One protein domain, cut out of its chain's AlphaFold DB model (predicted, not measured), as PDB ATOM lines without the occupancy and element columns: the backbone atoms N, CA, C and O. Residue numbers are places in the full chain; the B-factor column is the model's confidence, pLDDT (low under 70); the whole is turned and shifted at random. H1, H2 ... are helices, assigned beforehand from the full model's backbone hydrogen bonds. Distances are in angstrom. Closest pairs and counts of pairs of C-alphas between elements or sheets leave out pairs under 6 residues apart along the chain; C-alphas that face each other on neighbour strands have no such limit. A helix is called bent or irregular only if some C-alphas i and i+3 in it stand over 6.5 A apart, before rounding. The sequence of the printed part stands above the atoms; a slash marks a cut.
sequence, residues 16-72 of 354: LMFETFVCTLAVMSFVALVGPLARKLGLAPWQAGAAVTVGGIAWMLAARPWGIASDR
ATOM      1  N   LEU A  16     -11.799  -1.049   4.912       76.00
ATOM      2  CA  LEU A  16     -13.188  -1.515   4.835       76.00
ATOM      3  C   LEU A  16     -13.467  -2.225   3.502       76.00
ATOM      4  O   LEU A  16     -14.094  -3.284   3.476       76.00
ATOM      5  N   MET A  17     -12.957  -1.674   2.396       80.12
ATOM      6  CA  MET A  17     -13.069  -2.310   1.082       80.12
ATOM      7  C   MET A  17     -12.337  -3.656   1.048       80.12
ATOM      8  O   MET A  17     -12.913  -4.644   0.593       80.12
ATOM      9  N   PHE A  18     -11.117  -3.725   1.591       78.50
ATOM     10  CA  PHE A  18     -10.351  -4.972   1.662       78.50
ATOM     11  C   PHE A  18     -11.074  -6.049   2.479       78.50
ATOM     12  O   PHE A  18     -11.179  -7.189   2.036       78.50
ATOM     13  N   GLU A  19     -11.636  -5.687   3.632       80.06
ATOM     14  CA  GLU A  19     -12.365  -6.633   4.475       80.06
ATOM     15  C   GLU A  19     -13.604  -7.194   3.772       80.06
ATOM     16  O   GLU A  19     -13.816  -8.409   3.767       80.06
ATOM     17  N   THR A  20     -14.380  -6.341   3.097       82.75
ATOM     18  CA  THR A  20     -15.529  -6.812   2.309       82.75
ATOM     19  C   THR A  20     -15.112  -7.725   1.154       82.75
ATOM     20  O   THR A  20     -15.780  -8.728   0.912       82.75
ATOM     21  N   PHE A  21     -13.980  -7.447   0.499       82.12
ATOM     22  CA  PHE A  21     -13.424  -8.298  -0.556       82.12
ATOM     23  C   PHE A  21     -12.970  -9.661  -0.036       82.12
ATOM     24  O   PHE A  21     -13.286 -10.690  -0.627       82.12
ATOM     25  N   VAL A  22     -12.244  -9.689   1.083       83.25
ATOM     26  CA  VAL A  22     -11.800 -10.943   1.706       83.25
ATOM     27  C   VAL A  22     -13.006 -11.756   2.173       83.25
ATOM     28  O   VAL A  22     -13.025 -12.975   2.007       83.25
ATOM     29  N   CYS A  23     -14.037 -11.092   2.697       75.00
ATOM     30  CA  CYS A  23     -15.274 -11.743   3.106       75.00
ATOM     31  C   CYS A  23     -15.984 -12.421   1.924       75.00
ATOM     32  O   CYS A  23     -16.374 -13.584   2.036       75.00
ATOM     33  N   THR A  24     -16.144 -11.741   0.786       82.12
ATOM     34  CA  THR A  24     -16.788 -12.339  -0.396       82.12
ATOM     35  C   THR A  24     -15.937 -13.453  -1.005       82.12
ATOM     36  O   THR A  24     -16.479 -14.505  -1.351       82.12
ATOM     37  N   LEU A  25     -14.609 -13.289  -1.052       85.56
ATOM     38  CA  LEU A  25     -13.676 -14.334  -1.491       85.56
ATOM     39  C   LEU A  25     -13.758 -15.588  -0.618       85.56
ATOM     40  O   LEU A  25     -13.777 -16.700  -1.143       85.56
ATOM     41  N   ALA A  26     -13.837 -15.425   0.702       79.69
ATOM     42  CA  ALA A  26     -13.958 -16.539   1.633       79.69
ATOM     43  C   ALA A  26     -15.261 -17.322   1.411       79.69
ATOM     44  O   ALA A  26     -15.235 -18.552   1.371       79.69
ATOM     45  N   VAL A  27     -16.382 -16.619   1.205       82.56
ATOM     46  CA  VAL A  27     -17.674 -17.254   0.900       82.56
ATOM     47  C   VAL A  27     -17.595 -18.034  -0.413       82.56
ATOM     48  O   VAL A  27     -17.968 -19.205  -0.443       82.56
ATOM     49  N   MET A  28     -17.052 -17.439  -1.479       85.06
ATOM     50  CA  MET A  28     -16.949 -18.121  -2.776       85.06
ATOM     51  C   MET A  28     -15.988 -19.310  -2.745       85.06
ATOM     52  O   MET A  28     -16.289 -20.365  -3.302       85.06
ATOM     53  N   SER A  29     -14.863 -19.181  -2.039       81.75
ATOM     54  CA  SER A  29     -13.910 -20.276  -1.849       81.75
ATOM     55  C   SER A  29     -14.535 -21.442  -1.082       81.75
ATOM     56  O   SER A  29     -14.371 -22.599  -1.474       81.75
ATOM     57  N   PHE A  30     -15.301 -21.151  -0.029       75.56
ATOM     58  CA  PHE A  30     -16.023 -22.172   0.722       75.56
ATOM     59  C   PHE A  30     -17.043 -22.906  -0.157       75.56
ATOM     60  O   PHE A  30     -17.028 -24.136  -0.199       75.56
ATOM     61  N   VAL A  31     -17.868 -22.175  -0.915       79.62
ATOM     62  CA  VAL A  31     -18.877 -22.764  -1.816       79.62
ATOM     63  C   VAL A  31     -18.229 -23.683  -2.859       79.62
ATOM     64  O   VAL A  31     -18.709 -24.796  -3.076       79.62
ATOM     65  N   ALA A  32     -17.094 -23.282  -3.439       83.62
ATOM     66  CA  ALA A  32     -16.358 -24.105  -4.401       83.62
ATOM     67  C   ALA A  32     -15.759 -25.385  -3.780       83.62
ATOM     68  O   ALA A  32     -15.628 -26.406  -4.457       83.62
ATOM     69  N   LEU A  33     -15.403 -25.353  -2.491       81.81
ATOM     70  CA  LEU A  33     -14.813 -26.486  -1.770       81.81
ATOM     71  C   LEU A  33     -15.841 -27.520  -1.299       81.81
ATOM     72  O   LEU A  33     -15.501 -28.699  -1.198       81.81
ATOM     73  N   VAL A  34     -17.084 -27.113  -1.035       76.00
ATOM     74  CA  VAL A  34     -18.138 -27.997  -0.506       76.00
ATOM     75  C   VAL A  34     -18.427 -29.176  -1.442       76.00
ATOM     76  O   VAL A  34     -18.515 -30.314  -0.981       76.00
ATOM     77  N   GLY A  35     -18.506 -28.937  -2.756       77.81
ATOM     78  CA  GLY A  35     -18.818 -29.981  -3.744       77.81
ATOM     79  C   GLY A  35     -17.785 -31.120  -3.789       77.81
ATOM     80  O   GLY A  35     -18.148 -32.289  -3.643       77.81
ATOM     81  N   PRO A  36     -16.482 -30.825  -3.956       77.50
ATOM     82  CA  PRO A  36     -15.427 -31.835  -3.890       77.50
ATOM     83  C   PRO A  36     -15.313 -32.523  -2.525       77.50
ATOM     84  O   PRO A  36     -14.987 -33.709  -2.471       77.50
ATOM     85  N   LEU A  37     -15.575 -31.802  -1.430       74.62
ATOM     86  CA  LEU A  37     -15.498 -32.356  -0.080       74.62
ATOM     87  C   LEU A  37     -16.591 -33.410   0.143       74.62
ATOM     88  O   LEU A  37     -16.284 -34.498   0.618       74.62
ATOM     89  N   ALA A  38     -17.821 -33.142  -0.302       72.88
ATOM     90  CA  ALA A  38     -18.921 -34.107  -0.251       72.88
ATOM     91  C   ALA A  38     -18.571 -35.425  -0.963       72.88
ATOM     92  O   ALA A  38     -18.803 -36.502  -0.421       72.88
ATOM     93  N   ARG A  39     -17.929 -35.337  -2.136       75.19
ATOM     94  CA  ARG A  39     -17.505 -36.514  -2.912       75.19
ATOM     95  C   ARG A  39     -16.384 -37.310  -2.241       75.19
ATOM     96  O   ARG A  39     -16.393 -38.532  -2.304       75.19
ATOM     97  N   LYS A  40     -15.425 -36.642  -1.589       76.31
ATOM     98  CA  LYS A  40     -14.295 -37.316  -0.922       76.31
ATOM     99  C   LYS A  40     -14.678 -38.040   0.366       76.31
ATOM    100  O   LYS A  40     -13.985 -38.978   0.737       76.31
ATOM    101  N   LEU A  41     -15.730 -37.603   1.055       75.50
ATOM    102  CA  LEU A  41     -16.165 -38.258   2.288       75.50
ATOM    103  C   LEU A  41     -16.992 -39.532   2.043       75.50
ATOM    104  O   LEU A  41     -17.312 -40.211   3.011       75.50
ATOM    105  N   GLY A  42     -17.357 -39.855   0.794       69.00
ATOM    106  CA  GLY A  42     -18.213 -41.012   0.492       69.00
ATOM    107  C   GLY A  42     -19.598 -40.943   1.153       69.00
ATOM    108  O   GLY A  42     -20.303 -41.945   1.207       69.00
ATOM    109  N   LEU A  43     -19.977 -39.772   1.681       64.44
ATOM    110  CA  LEU A  43     -21.261 -39.550   2.337       64.44
ATOM    111  C   LEU A  43     -22.372 -39.580   1.297       64.44
ATOM    112  O   LEU A  43     -22.216 -39.084   0.176       64.44
ATOM    113  N   ALA A  44     -23.528 -40.097   1.705       73.31
ATOM    114  CA  ALA A  44     -24.713 -40.024   0.875       73.31
ATOM    115  C   ALA A  44     -25.028 -38.538   0.571       73.31
ATOM    116  O   ALA A  44     -24.939 -37.701   1.478       73.31
ATOM    117  N   PRO A  45     -25.411 -38.176  -0.671       73.38
ATOM    118  CA  PRO A  45     -25.573 -36.778  -1.092       73.38
ATOM    119  C   PRO A  45     -26.484 -35.943  -0.177       73.38
ATOM    120  O   PRO A  45     -26.259 -34.747   0.020       73.38
ATOM    121  N   TRP A  46     -27.480 -36.582   0.441       80.94
ATOM    122  CA  TRP A  46     -28.417 -35.945   1.364       80.94
ATOM    123  C   TRP A  46     -27.758 -35.467   2.673       80.94
ATOM    124  O   TRP A  46     -28.160 -34.439   3.214       80.94
ATOM    125  N   GLN A  47     -26.710 -36.148   3.157       77.56
ATOM    126  CA  GLN A  47     -25.980 -35.775   4.380       77.56
ATOM    127  C   GLN A  47     -25.105 -34.545   4.145       77.56
ATOM    128  O   GLN A  47     -25.033 -33.653   4.990       77.56
ATOM    129  N   ALA A  48     -24.484 -34.466   2.965       74.75
ATOM    130  CA  ALA A  48     -23.735 -33.289   2.550       74.75
ATOM    131  C   ALA A  48     -24.657 -32.066   2.415       74.75
ATOM    132  O   ALA A  48     -24.332 -30.994   2.929       74.75
ATOM    133  N   GLY A  49     -25.835 -32.239   1.804       78.19
ATOM    134  CA  GLY A  49     -26.853 -31.189   1.716       78.19
ATOM    135  C   GLY A  49     -27.342 -30.727   3.093       78.19
ATOM    136  O   GLY A  49     -27.354 -29.528   3.374       78.19
ATOM    137  N   ALA A  50     -27.659 -31.665   3.990       78.31
ATOM    138  CA  ALA A  50     -28.095 -31.352   5.350       78.31
ATOM    139  C   ALA A  50     -27.025 -30.576   6.142       78.31
ATOM    140  O   ALA A  50     -27.341 -29.579   6.794       78.31
ATOM    141  N   ALA A  51     -25.753 -30.974   6.040       77.06
ATOM    142  CA  ALA A  51     -24.647 -30.290   6.708       77.06
ATOM    143  C   ALA A  51     -24.469 -28.841   6.218       77.06
ATOM    144  O   ALA A  51     -24.239 -27.940   7.028       77.06
ATOM    145  N   VAL A  52     -24.623 -28.593   4.913       80.25
ATOM    146  CA  VAL A  52     -24.540 -27.242   4.331       80.25
ATOM    147  C   VAL A  52     -25.698 -26.367   4.803       80.25
ATOM    148  O   VAL A  52     -25.474 -25.222   5.196       80.25
ATOM    149  N   THR A  53     -26.920 -26.900   4.838       83.12
ATOM    150  CA  THR A  53     -28.103 -26.163   5.306       83.12
ATOM    151  C   THR A  53     -27.989 -25.804   6.786       83.12
ATOM    152  O   THR A  53     -28.202 -24.650   7.161       83.12
ATOM    153  N   VAL A  54     -27.574 -26.752   7.633       80.81
ATOM    154  CA  VAL A  54     -27.332 -26.494   9.061       80.81
ATOM    155  C   VAL A  54     -26.197 -25.485   9.246       80.81
ATOM    156  O   VAL A  54     -26.322 -24.579  10.069       80.81
ATOM    157  N   GLY A  55     -25.130 -25.579   8.447       79.75
ATOM    158  CA  GLY A  55     -24.039 -24.604   8.435       79.75
ATOM    159  C   GLY A  55     -24.508 -23.192   8.067       79.75
ATOM    160  O   GLY A  55     -24.159 -22.228   8.752       79.75
ATOM    161  N   GLY A  56     -25.363 -23.070   7.050       80.50
ATOM    162  CA  GLY A  56     -25.983 -21.806   6.652       80.50
ATOM    163  C   GLY A  56     -26.864 -21.214   7.754       80.50
ATOM    164  O   GLY A  56     -26.730 -20.035   8.085       80.50
ATOM    165  N   ILE A  57     -27.712 -22.029   8.389       83.56
ATOM    166  CA  ILE A  57     -28.578 -21.594   9.499       83.56
ATOM    167  C   ILE A  57     -27.740 -21.162  10.706       83.56
ATOM    168  O   ILE A  57     -27.984 -20.099  11.282       83.56
ATOM    169  N   ALA A  58     -26.728 -21.948  11.075       77.19
ATOM    170  CA  ALA A  58     -25.818 -21.621  12.167       77.19
ATOM    171  C   ALA A  58     -25.094 -20.292  11.909       77.19
ATOM    172  O   ALA A  58     -24.978 -19.465  12.816       77.19
ATOM    173  N   TRP A  59     -24.677 -20.040  10.666       78.50
ATOM    174  CA  TRP A  59     -24.067 -18.772  10.279       78.50
ATOM    175  C   TRP A  59     -25.047 -17.595  10.364       78.50
ATOM    176  O   TRP A  59     -24.711 -16.564  10.949       78.50
ATOM    177  N   MET A  60     -26.283 -17.755   9.883       85.56
ATOM    178  CA  MET A  60     -27.324 -16.722   9.990       85.56
ATOM    179  C   MET A  60     -27.664 -16.387  11.450       85.56
ATOM    180  O   MET A  60     -27.863 -15.220  11.799       85.56
ATOM    181  N   LEU A  61     -27.678 -17.393  12.331       78.38
ATOM    182  CA  LEU A  61     -27.868 -17.203  13.770       78.38
ATOM    183  C   LEU A  61     -26.665 -16.517  14.425       78.38
ATOM    184  O   LEU A  61     -26.853 -15.663  15.293       78.38
ATOM    185  N   ALA A  62     -25.446 -16.846  13.995       71.31
ATOM    186  CA  ALA A  62     -24.219 -16.225  14.482       71.31
ATOM    187  C   ALA A  62     -24.055 -14.772  14.000       71.31
ATOM    188  O   ALA A  62     -23.516 -13.949  14.734       71.31
ATOM    189  N   ALA A  63     -24.577 -14.404  12.828       72.88
ATOM    190  CA  ALA A  63     -24.457 -13.045  12.298       72.88
ATOM    191  C   ALA A  63     -25.098 -11.977  13.214       72.88
ATOM    192  O   ALA A  63     -24.565 -10.877  13.372       72.88
ATOM    193  N   ARG A  64     -26.213 -12.303  13.887       70.12
ATOM    194  CA  ARG A  64     -26.941 -11.363  14.764       70.12
ATOM    195  C   ARG A  64     -26.151 -10.895  16.001       70.12
ATOM    196  O   ARG A  64     -26.056  -9.685  16.207       70.12
ATOM    197  N   PRO A  65     -25.593 -11.780  16.851       68.38
ATOM    198  CA  PRO A  65     -24.821 -11.350  18.015       68.38
ATOM    199  C   PRO A  65     -23.500 -10.672  17.636       68.38
ATOM    200  O   PRO A  65     -23.052  -9.788  18.364       68.38
ATOM    201  N   TRP A  66     -22.899 -11.041  16.501       63.62
ATOM    202  CA  TRP A  66     -21.642 -10.449  16.039       63.62
ATOM    203  C   TRP A  66     -21.811  -9.003  15.563       63.62
ATOM    204  O   TRP A  66     -20.978  -8.166  15.906       63.62
ATOM    205  N   GLY A  67     -22.917  -8.672  14.884       68.94
ATOM    206  CA  GLY A  67     -23.234  -7.282  14.530       68.94
ATOM    207  C   GLY A  67     -23.367  -6.384  15.766       68.94
ATOM    208  O   GLY A  67     -22.710  -5.353  15.869       68.94
ATOM    209  N   ILE A  68     -24.110  -6.850  16.777       66.81
ATOM    210  CA  ILE A  68     -24.302  -6.113  18.040       66.81
ATOM    211  C   ILE A  68     -22.987  -5.979  18.823       66.81
ATOM    212  O   ILE A  68     -22.761  -4.976  19.503       66.81
ATOM    213  N   ALA A  69     -22.120  -6.993  18.769       65.69
ATOM    214  CA  ALA A  69     -20.813  -6.948  19.413       65.69
ATOM    215  C   ALA A  69     -19.870  -5.949  18.723       65.69
ATOM    216  O   ALA A  69     -19.156  -5.230  19.421       65.69
ATOM    217  N   SER A  70     -19.898  -5.870  17.389       60.31
ATOM    218  CA  SER A  70     -19.088  -4.932  16.601       60.31
ATOM    219  C   SER A  70     -19.463  -3.473  16.882       60.31
ATOM    220  O   SER A  70     -18.598  -2.657  17.201       60.31
ATOM    221  N   ASP A  71     -20.763  -3.169  16.917       61.97
ATOM    222  CA  ASP A  71     -21.260  -1.809  17.170       61.97
ATOM    223  C   ASP A  71     -20.890  -1.298  18.570       61.97
ATOM    224  O   ASP A  71     -20.564  -0.127  18.763       61.97
ATOM    225  N   ARG A  72     -20.877  -2.200  19.558       57.59
ATOM    226  CA  ARG A  72     -20.451  -1.888  20.932       57.59
ATOM    227  C   ARG A  72     -18.940  -1.721  21.067       57.59
ATOM    228  O   ARG A  72     -18.483  -1.118  22.033       57.59
TER     229      ARG A  72
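Overview. This is residues 16 to 72 of the 354 residues of the protein "MFS transporter" of Pseudomonas aeruginosa (UniProt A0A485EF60). Two long helices, H1 and H2, make a narrow, open V: they come near each other only beside the tight link at the closed end, and from there their free arms spread apart. H1 leads to the closed end and H2 runs back from it, the opposite way. The printed part has 57 residues with two named helices, H1 then H2, and no named strand; the class is all helix. The whole is loose, with a radius of gyration of the C-alphas of 14.5 A, and flat, spanning 44 by 23 by 10 A.

Along the chain. Find C-alpha 16 at (-13.188, -1.515, 4.835); from there H1, residues 16 to 40, runs 36.3 A to C-alpha 40 at (-14.295, -37.316, -0.922), with a kink of 30 degrees near residue 34. It is neither bent nor irregular, but only just: C-alphas 32 and 35 are 6.4 A apart. After residues 41 to 44, a tight link, H2, residues 45 to 72, runs 41.6 A to C-alpha 72 at (-20.451, -1.888, 20.932), with a kink of 28 degrees near residue 62. It too is neither bent nor irregular, but only just: C-alphas 62 and 65 are 6.1 A apart.

Arrangement. Look first at Ala 38 and Ala 48, whose C-alphas, 5.6 A apart, are the closest of the two helices. H1 and H2 are close but not clearly touching, with 2 pairs of C-alphas within 8 A. They run opposite ways at a shallow tilt of 19 degrees, and their centres are 14.4 A apart. Residues 16 to 30 of H1 and 53 to 72 of H2 stand free. Of the O i to N i+4 pairs, 19 of 21 in H1 and 22 of 24 in H2 are within hydrogen-bond range.

Size, cuts and confidence. The C-alphas of Gly 42 and Arg 72, the two farthest apart, are 44.2 A from each other. The printed part has no cut. Its mean pLDDT is 76.2, and the model's confidence is under 70 at residues 42 to 43 and 65 to 72.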